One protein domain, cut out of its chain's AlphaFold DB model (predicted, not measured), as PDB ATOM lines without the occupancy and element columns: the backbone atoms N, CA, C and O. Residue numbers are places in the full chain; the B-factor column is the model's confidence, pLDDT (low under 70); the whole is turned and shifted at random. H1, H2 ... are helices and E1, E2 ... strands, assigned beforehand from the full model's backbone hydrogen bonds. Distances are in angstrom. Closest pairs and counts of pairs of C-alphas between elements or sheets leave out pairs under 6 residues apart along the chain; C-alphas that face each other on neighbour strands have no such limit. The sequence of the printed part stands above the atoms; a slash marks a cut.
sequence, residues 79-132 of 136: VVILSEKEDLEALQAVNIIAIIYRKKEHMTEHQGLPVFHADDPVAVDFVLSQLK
ATOM      1  N   VAL A  79      37.341 -44.836 260.769       96.31
ATOM      2  CA  VAL A  79      37.949 -43.526 260.964       96.31
ATOM      3  C   VAL A  79      38.225 -42.927 259.592       96.31
ATOM      4  O   VAL A  79      38.798 -43.593 258.729       96.31
ATOM      5  N   VAL A  80      37.794 -41.687 259.369       95.06
ATOM      6  CA  VAL A  80      38.064 -40.966 258.118       95.06
ATOM      7  C   VAL A  80      39.206 -39.981 258.319       95.06
ATOM      8  O   VAL A  80      39.251 -39.282 259.325       95.06
ATOM      9  N   ILE A  81      40.130 -39.928 257.360       93.88
ATOM     10  CA  ILE A  81      41.239 -38.971 257.357       93.88
ATOM     11  C   ILE A  81      40.962 -37.943 256.263       93.88
ATOM     12  O   ILE A  81      40.919 -38.305 255.087       93.88
ATOM     13  N   LEU A  82      40.778 -36.681 256.646       92.25
ATOM     14  CA  LEU A  82      40.407 -35.583 255.755       92.25
ATOM     15  C   LEU A  82      41.577 -34.615 255.562       92.25
ATOM     16  O   LEU A  82      42.336 -34.336 256.499       92.25
ATOM     17  N   SER A  83      41.724 -34.103 254.339       85.44
ATOM     18  CA  SER A  83      42.653 -33.007 254.053       85.44
ATOM     19  C   SER A  83      41.940 -31.669 254.177       85.44
ATOM     20  O   SER A  83      42.517 -30.764 254.766       85.44
ATOM     21  N   GLU A  84      40.699 -31.583 253.697       80.81
ATOM     22  CA  GLU A  84      39.810 -30.411 253.690       80.81
ATOM     23  C   GLU A  84      38.434 -30.788 254.288       80.81
ATOM     24  O   GLU A  84      38.166 -31.960 254.564       80.81
ATOM     25  N   LYS A  85      37.533 -29.824 254.524       71.50
ATOM     26  CA  LYS A  85      36.216 -30.110 255.141       71.50
ATOM     27  C   LYS A  85      35.248 -30.770 254.161       71.50
ATOM     28  O   LYS A  85      34.484 -31.656 254.543       71.50
ATOM     29  N   GLU A  86      35.321 -30.361 252.904       71.50
ATOM     30  CA  GLU A  86      34.473 -30.793 251.795       71.50
ATOM     31  C   GLU A  86      34.692 -32.277 251.442       71.50
ATOM     32  O   GLU A  86      33.851 -32.907 250.798       71.50
ATOM     33  N   ASP A  87      35.789 -32.868 251.926       76.06
ATOM     34  CA  ASP A  87      36.129 -34.275 251.726       76.06
ATOM     35  C   ASP A  87      35.102 -35.224 252.368       76.06
ATOM     36  O   ASP A  87      34.904 -36.337 251.875       76.06
ATOM     37  N   LEU A  88      34.429 -34.821 253.455       79.31
ATOM     38  CA  LEU A  88      33.562 -35.731 254.212       79.31
ATOM     39  C   LEU A  88      32.333 -36.181 253.409       79.31
ATOM     40  O   LEU A  88      32.053 -37.379 253.332       79.31
ATOM     41  N   GLU A  89      31.625 -35.244 252.776       79.69
ATOM     42  CA  GLU A  89      30.454 -35.558 251.948       79.69
ATOM     43  C   GLU A  89      30.853 -36.340 250.687       79.69
ATOM     44  O   GLU A  89      30.178 -37.298 250.296       79.69
ATOM     45  N   ALA A  90      32.001 -36.003 250.089       81.12
ATOM     46  CA  ALA A  90      32.528 -36.677 248.905       81.12
ATOM     47  C   ALA A  90      32.921 -38.145 249.166       81.12
ATOM     48  O   ALA A  90      32.887 -38.976 248.253       81.12
ATOM     49  N   LEU A  91      33.288 -38.493 250.404       83.06
ATOM     50  CA  LEU A  91      33.709 -39.850 250.759       83.06
ATOM     51  C   LEU A  91      32.575 -40.876 250.694       83.06
ATOM     52  O   LEU A  91      32.871 -42.053 250.457       83.06
ATOM     53  N   GLN A  92      31.322 -40.455 250.917       83.81
ATOM     54  CA  GLN A  92      30.142 -41.332 250.998       83.81
ATOM     55  C   GLN A  92      30.377 -42.573 251.883       83.81
ATOM     56  O   GLN A  92      29.899 -43.674 251.593       83.81
ATOM     57  N   ALA A  93      31.186 -42.419 252.935       88.12
ATOM     58  CA  ALA A  93      31.505 -43.496 253.855       88.12
ATOM     59  C   ALA A  93      30.349 -43.706 254.835       88.12
ATOM     60  O   ALA A  93      29.684 -42.760 255.252       88.12
ATOM     61  N   VAL A  94      30.128 -44.959 255.220       91.38
ATOM     62  CA  VAL A  94      29.108 -45.333 256.209       91.38
ATOM     63  C   VAL A  94      29.766 -45.793 257.505       91.38
ATOM     64  O   VAL A  94      30.897 -46.291 257.477       91.38
ATOM     65  N   ASN A  95      29.039 -45.668 258.619       95.12
ATOM     66  CA  ASN A  95      29.475 -46.098 259.952       95.12
ATOM     67  C   ASN A  95      30.799 -45.438 260.402       95.12
ATOM     68  O   ASN A  95      31.770 -46.108 260.759       95.12
ATOM     69  N   ILE A  96      30.859 -44.107 260.301       95.69
ATOM     70  CA  ILE A  96      32.005 -43.304 260.746       95.69
ATOM     71  C   ILE A  96      31.949 -43.180 262.271       95.69
ATOM     72  O   ILE A  96      30.903 -42.843 262.815       95.69
ATOM     73  N   ILE A  97      33.074 -43.432 262.939       96.56
ATOM     74  CA  ILE A  97      33.213 -43.366 264.404       96.56
ATOM     75  C   ILE A  97      34.206 -42.297 264.874       96.56
ATOM     76  O   ILE A  97      34.228 -41.979 266.056       96.56
ATOM     77  N   ALA A  98      35.030 -41.754 263.975       96.81
ATOM     78  CA  ALA A  98      35.922 -40.630 264.251       96.81
ATOM     79  C   ALA A  98      36.380 -39.947 262.959       96.81
ATOM     80  O   ALA A  98      36.421 -40.567 261.888       96.81
ATOM     81  N   ILE A  99      36.782 -38.685 263.086       96.00
ATOM     82  CA  ILE A  99      37.365 -37.883 262.008       96.00
ATOM     83  C   ILE A  99      38.775 -37.458 262.415       96.00
ATOM     84  O   ILE A  99      38.994 -36.969 263.519       96.00
ATOM     85  N   ILE A 100      39.735 -37.617 261.511       96.00
ATOM     86  CA  ILE A 100      41.115 -37.161 261.673       96.00
ATOM     87  C   ILE A 100      41.405 -36.120 260.594       96.00
ATOM     88  O   ILE A 100      41.356 -36.426 259.404       96.00
ATOM     89  N   TYR A 101      41.759 -34.900 260.985       95.56
ATOM     90  CA  TYR A 101      42.215 -33.873 260.049       95.56
ATOM     91  C   TYR A 101      43.738 -33.866 259.940       95.56
ATOM     92  O   TYR A 101      44.444 -33.887 260.949       95.56
ATOM     93  N   ARG A 102      44.258 -33.764 258.711       93.44
ATOM     94  CA  ARG A 102      45.704 -33.607 258.465       93.44
ATOM     95  C   ARG A 102      46.246 -32.232 258.839       93.44
ATOM     96  O   ARG A 102      47.438 -32.108 259.091       93.44
ATOM     97  N   LYS A 103      45.397 -31.204 258.812       91.69
ATOM     98  CA  LYS A 103      45.775 -29.826 259.117       91.69
ATOM     99  C   LYS A 103      44.843 -29.245 260.171       91.69
ATOM    100  O   LYS A 103      43.623 -29.302 260.016       91.69
ATOM    101  N   LYS A 104      45.415 -28.622 261.205       90.50
ATOM    102  CA  LYS A 104      44.652 -27.985 262.296       90.50
ATOM    103  C   LYS A 104      43.679 -26.908 261.809       90.50
ATOM    104  O   LYS A 104      42.591 -26.793 262.353       90.50
ATOM    105  N   GLU A 105      44.043 -26.161 260.771       91.25
ATOM    106  CA  GLU A 105      43.223 -25.087 260.186       91.25
ATOM    107  C   GLU A 105      41.879 -25.567 259.606       91.25
ATOM    108  O   GLU A 105      40.924 -24.796 259.539       91.25
ATOM    109  N   HIS A 106      41.768 -26.850 259.245       89.94
ATOM    110  CA  HIS A 106      40.538 -27.434 258.698       89.94
ATOM    111  C   HIS A 106      39.696 -28.167 259.741       89.94
ATOM    112  O   HIS A 106      38.566 -28.560 259.444       89.94
ATOM    113  N   MET A 107      40.205 -28.319 260.968       91.38
ATOM    114  CA  MET A 107      39.468 -28.970 262.042       91.38
ATOM    115  C   MET A 107      38.160 -28.232 262.317       91.38
ATOM    116  O   MET A 107      38.119 -27.013 262.474       91.38
ATOM    117  N   THR A 108      37.077 -29.000 262.364       90.31
ATOM    118  CA  THR A 108      35.743 -28.535 262.746       90.31
ATOM    119  C   THR A 108      35.089 -29.554 263.644       90.31
ATOM    120  O   THR A 108      35.421 -30.735 263.585       90.31
ATOM    121  N   GLU A 109      34.173 -29.088 264.484       89.19
ATOM    122  CA  GLU A 109      33.337 -29.970 265.283       89.19
ATOM    123  C   GLU A 109      32.327 -30.697 264.394       89.19
ATOM    124  O   GLU A 109      31.737 -30.109 263.486       89.19
ATOM    125  N   HIS A 110      32.106 -31.973 264.696       89.06
ATOM    126  CA  HIS A 110      31.088 -32.806 264.066       89.06
ATOM    127  C   HIS A 110      30.212 -33.391 265.165       89.06
ATOM    128  O   HIS A 110      30.719 -34.016 266.099       89.06
ATOM    129  N   GLN A 111      28.899 -33.166 265.096       87.81
ATOM    130  CA  GLN A 111      27.997 -33.627 266.152       87.81
ATOM    131  C   GLN A 111      28.080 -35.146 266.328       87.81
ATOM    132  O   GLN A 111      27.880 -35.905 265.384       87.81
ATOM    133  N   GLY A 112      28.348 -35.575 267.564       90.00
ATOM    134  CA  GLY A 112      28.385 -36.989 267.936       90.00
ATOM    135  C   GLY A 112      29.622 -37.757 267.461       90.00
ATOM    136  O   GLY A 112      29.671 -38.965 267.673       90.00
ATOM    137  N   LEU A 113      30.615 -37.091 266.857       93.94
ATOM    138  CA  LEU A 113      31.849 -37.729 266.396       93.94
ATOM    139  C   LEU A 113      33.079 -37.093 267.056       93.94
ATOM    140  O   LEU A 113      33.238 -35.873 266.997       93.94
ATOM    141  N   PRO A 114      33.987 -37.891 267.647       96.75
ATOM    142  CA  PRO A 114      35.277 -37.386 268.085       96.75
ATOM    143  C   PRO A 114      36.116 -36.947 266.877       96.75
ATOM    144  O   PRO A 114      36.136 -37.600 265.826       96.75
ATOM    145  N   VAL A 115      36.819 -35.827 267.047       96.38
ATOM    146  CA  VAL A 115      37.656 -35.206 266.018       96.38
ATOM    147  C   VAL A 115      39.075 -35.076 266.549       96.38
ATOM    148  O   VAL A 115      39.289 -34.516 267.621       96.38
ATOM    149  N   PHE A 116      40.042 -35.555 265.775       96.94
ATOM    150  CA  PHE A 116      41.458 -35.529 266.127       96.94
ATOM    151  C   PHE A 116      42.293 -34.844 265.043       96.94
ATOM    152  O   PHE A 116      41.881 -34.716 263.886       96.94
ATOM    153  N   HIS A 117      43.503 -34.433 265.413       96.06
ATOM    154  CA  HIS A 117      44.547 -34.090 264.452       96.06
ATOM    155  C   HIS A 117      45.361 -35.343 264.096       96.06
ATOM    156  O   HIS A 117      45.518 -36.225 264.933       96.06
ATOM    157  N   ALA A 118      45.918 -35.428 262.887       95.12
ATOM    158  CA  ALA A 118      46.711 -36.588 262.455       95.12
ATOM    159  C   ALA A 118      47.960 -36.853 263.319       95.12
ATOM    160  O   ALA A 118      48.370 -38.001 263.457       95.12
ATOM    161  N   ASP A 119      48.518 -35.803 263.926       95.31
ATOM    162  CA  ASP A 119      49.656 -35.904 264.854       95.31
ATOM    163  C   ASP A 119      49.234 -36.119 266.320       95.31
ATOM    164  O   ASP A 119      50.082 -36.101 267.211       95.31
ATOM    165  N   ASP A 120      47.936 -36.258 266.604       96.31
ATOM    166  CA  ASP A 120      47.447 -36.510 267.959       96.31
ATOM    167  C   ASP A 120      47.562 -38.010 268.291       96.31
ATOM    168  O   ASP A 120      46.849 -38.822 267.690       96.31
ATOM    169  N   PRO A 121      48.421 -38.419 269.247       95.31
ATOM    170  CA  PRO A 121      48.560 -39.826 269.615       95.31
ATOM    171  C   PRO A 121      47.255 -40.430 270.157       95.31
ATOM    172  O   PRO A 121      47.031 -41.630 269.992       95.31
ATOM    173  N   VAL A 122      46.350 -39.611 270.709       97.00
ATOM    174  CA  VAL A 122      45.042 -40.071 271.201       97.00
ATOM    175  C   VAL A 122      44.196 -40.654 270.065       97.00
ATOM    176  O   VAL A 122      43.401 -41.563 270.297       97.00
ATOM    177  N   ALA A 123      44.395 -40.208 268.820       95.88
ATOM    178  CA  ALA A 123      43.713 -40.781 267.662       95.88
ATOM    179  C   ALA A 123      44.090 -42.258 267.451       95.88
ATOM    180  O   ALA A 123      43.238 -43.083 267.118       95.88
ATOM    181  N   VAL A 124      45.364 -42.600 267.667       94.81
ATOM    182  CA  VAL A 124      45.859 -43.978 267.561       94.81
ATOM    183  C   VAL A 124      45.299 -44.821 268.701       94.81
ATOM    184  O   VAL A 124      44.777 -45.906 268.452       94.81
ATOM    185  N   ASP A 125      45.334 -44.305 269.931       95.56
ATOM    186  CA  ASP A 125      44.772 -44.991 271.098       95.56
ATOM    187  C   ASP A 125      43.271 -45.248 270.940       95.56
ATOM    188  O   ASP A 125      42.786 -46.343 271.247       95.56
ATOM    189  N   PHE A 126      42.538 -44.277 270.389       95.94
ATOM    190  CA  PHE A 126      41.134 -44.430 270.037       95.94
ATOM    191  C   PHE A 126      40.943 -45.584 269.049       95.94
ATOM    192  O   PHE A 126      40.176 -46.495 269.347       95.94
ATOM    193  N   VAL A 127      41.674 -45.621 267.927       94.00
ATOM    194  CA  VAL A 127      41.578 -46.720 266.943       94.00
ATOM    195  C   VAL A 127      41.895 -48.071 267.590       94.00
ATOM    196  O   VAL A 127      41.145 -49.029 267.413       94.00
ATOM    197  N   LEU A 128      42.965 -48.154 268.384       93.75
ATOM    198  CA  LEU A 128      43.359 -49.387 269.068       93.75
ATOM    199  C   LEU A 128      42.311 -49.853 270.084       93.75
ATOM    200  O   LEU A 128      42.118 -51.057 270.237       93.75
ATOM    201  N   SER A 129      41.611 -48.932 270.753       94.12
ATOM    202  CA  SER A 129      40.524 -49.278 271.677       94.12
ATOM    203  C   SER A 129      39.360 -49.993 270.987       94.12
ATOM    204  O   SER A 129      38.747 -50.860 271.596       94.12
ATOM    205  N   GLN A 130      39.108 -49.692 269.708       93.56
ATOM    206  CA  GLN A 130      38.042 -50.317 268.915       93.56
ATOM    207  C   GLN A 130      38.435 -51.696 268.366       93.56
ATOM    208  O   GLN A 130      37.576 -52.457 267.930       93.56
ATOM    209  N   LEU A 131      39.735 -52.009 268.349       90.12
ATOM    210  CA  LEU A 131      40.274 -53.280 267.855       90.12
ATOM    211  C   LEU A 131      40.438 -54.331 268.957       90.12
ATOM    212  O   LEU A 131      40.680 -55.499 268.654       90.12
ATOM    213  N   LYS A 132      40.344 -53.927 270.226       82.88
ATOM    214  CA  LYS A 132      40.341 -54.848 271.361       82.88
ATOM    215  C   LYS A 132      38.938 -55.433 271.482       82.88
ATOM    216  O   LYS A 132      37.989 -54.694 271.712       82.88
TER     217      LYS A 132
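Overview. This is residues 79 to 132 of the 136 residues of the protein "Molybdopterin-guanine dinucleotide biosynthesis adapter protein" of Bacillus subtilis (UniProt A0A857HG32). A small sheet of three parallel strands, E1, E2 and E3, makes the middle of the domain, with helix H2 packed along one face and a short helix, H1, that only grazes the sheet. A long loop, residues 102 to 114, leads from E2 to E3. The printed part has 54 residues, with two named helices and three named strands in the order E1, H1, E2, E3, H2; the sheet's order is E1, E2, E3, and the class is mixed, helices and strands. It is compact, with a radius of gyration of the C-alphas of 10.8 A, and spans 31 by 24 by 17 A.

Along the chain. The longest strand, E2, is residues 96 to 101 and measures 13.9 A from first to last C-alpha. E1 is residues 79 to 82, 9.8 A long, and begins at C-alpha 79 at (37.949, -43.526, 260.964). E3 is residues 115 to 117, 7.2 A long. The longest helix, H2, is residues 121 to 131, 15.9 A long, and ends at C-alpha 131 at (40.274, -53.280, 267.855). H1 is residues 87 to 91, 6.2 A long, and begins at C-alpha 87 at (36.129, -34.275, 251.726).

Arrangement. E2 is the inner strand, and E1 and E3 are the edge strands. E1 and E2 are parallel at 31 degrees, with N 82 and O 100 within hydrogen-bond range at 2.8 A. E2 and E3 are parallel at 33 degrees, with N 116 and O 99 within hydrogen-bond range at 2.9 A. E1, H1 and E2 form a strand-helix-strand unit, two parallel neighbour strands with a helix between them in the chain, and its crossover is right-handed. H2 on one face of the sheet gives two layers, a sheet and a helix over it, at a height over the sheet of 9.9 A. H2 lies over E2 and is only just not over E1 and E3: 6 of its 11 C-alphas fall on E2, 2 on E1 and 2 on E3. It runs along the strands, at 21 degrees to E2 on the local plane. The closest C-alphas of H2 and E3 are those of Phe 116 and Ala 123, 5.9 A apart. H1 only grazes the sheet, with its residues 87 to 91; the closest C-alphas of H1 and E1 are those of Leu 82 and Leu 88, 7.0 A apart. H1 and H2 are apart. In H1 and H2 every O i to N i+4 pair is within hydrogen-bond range.

Size, cuts and confidence. The two C-alphas farthest apart are those of Glu 105 and Lys 132, 31.9 A. The printed part has no cut. The link from E2 to E3, 13 residues, is long; the other links are tight. The mean pLDDT of the printed part is 90.8, and no printed residue is under 70.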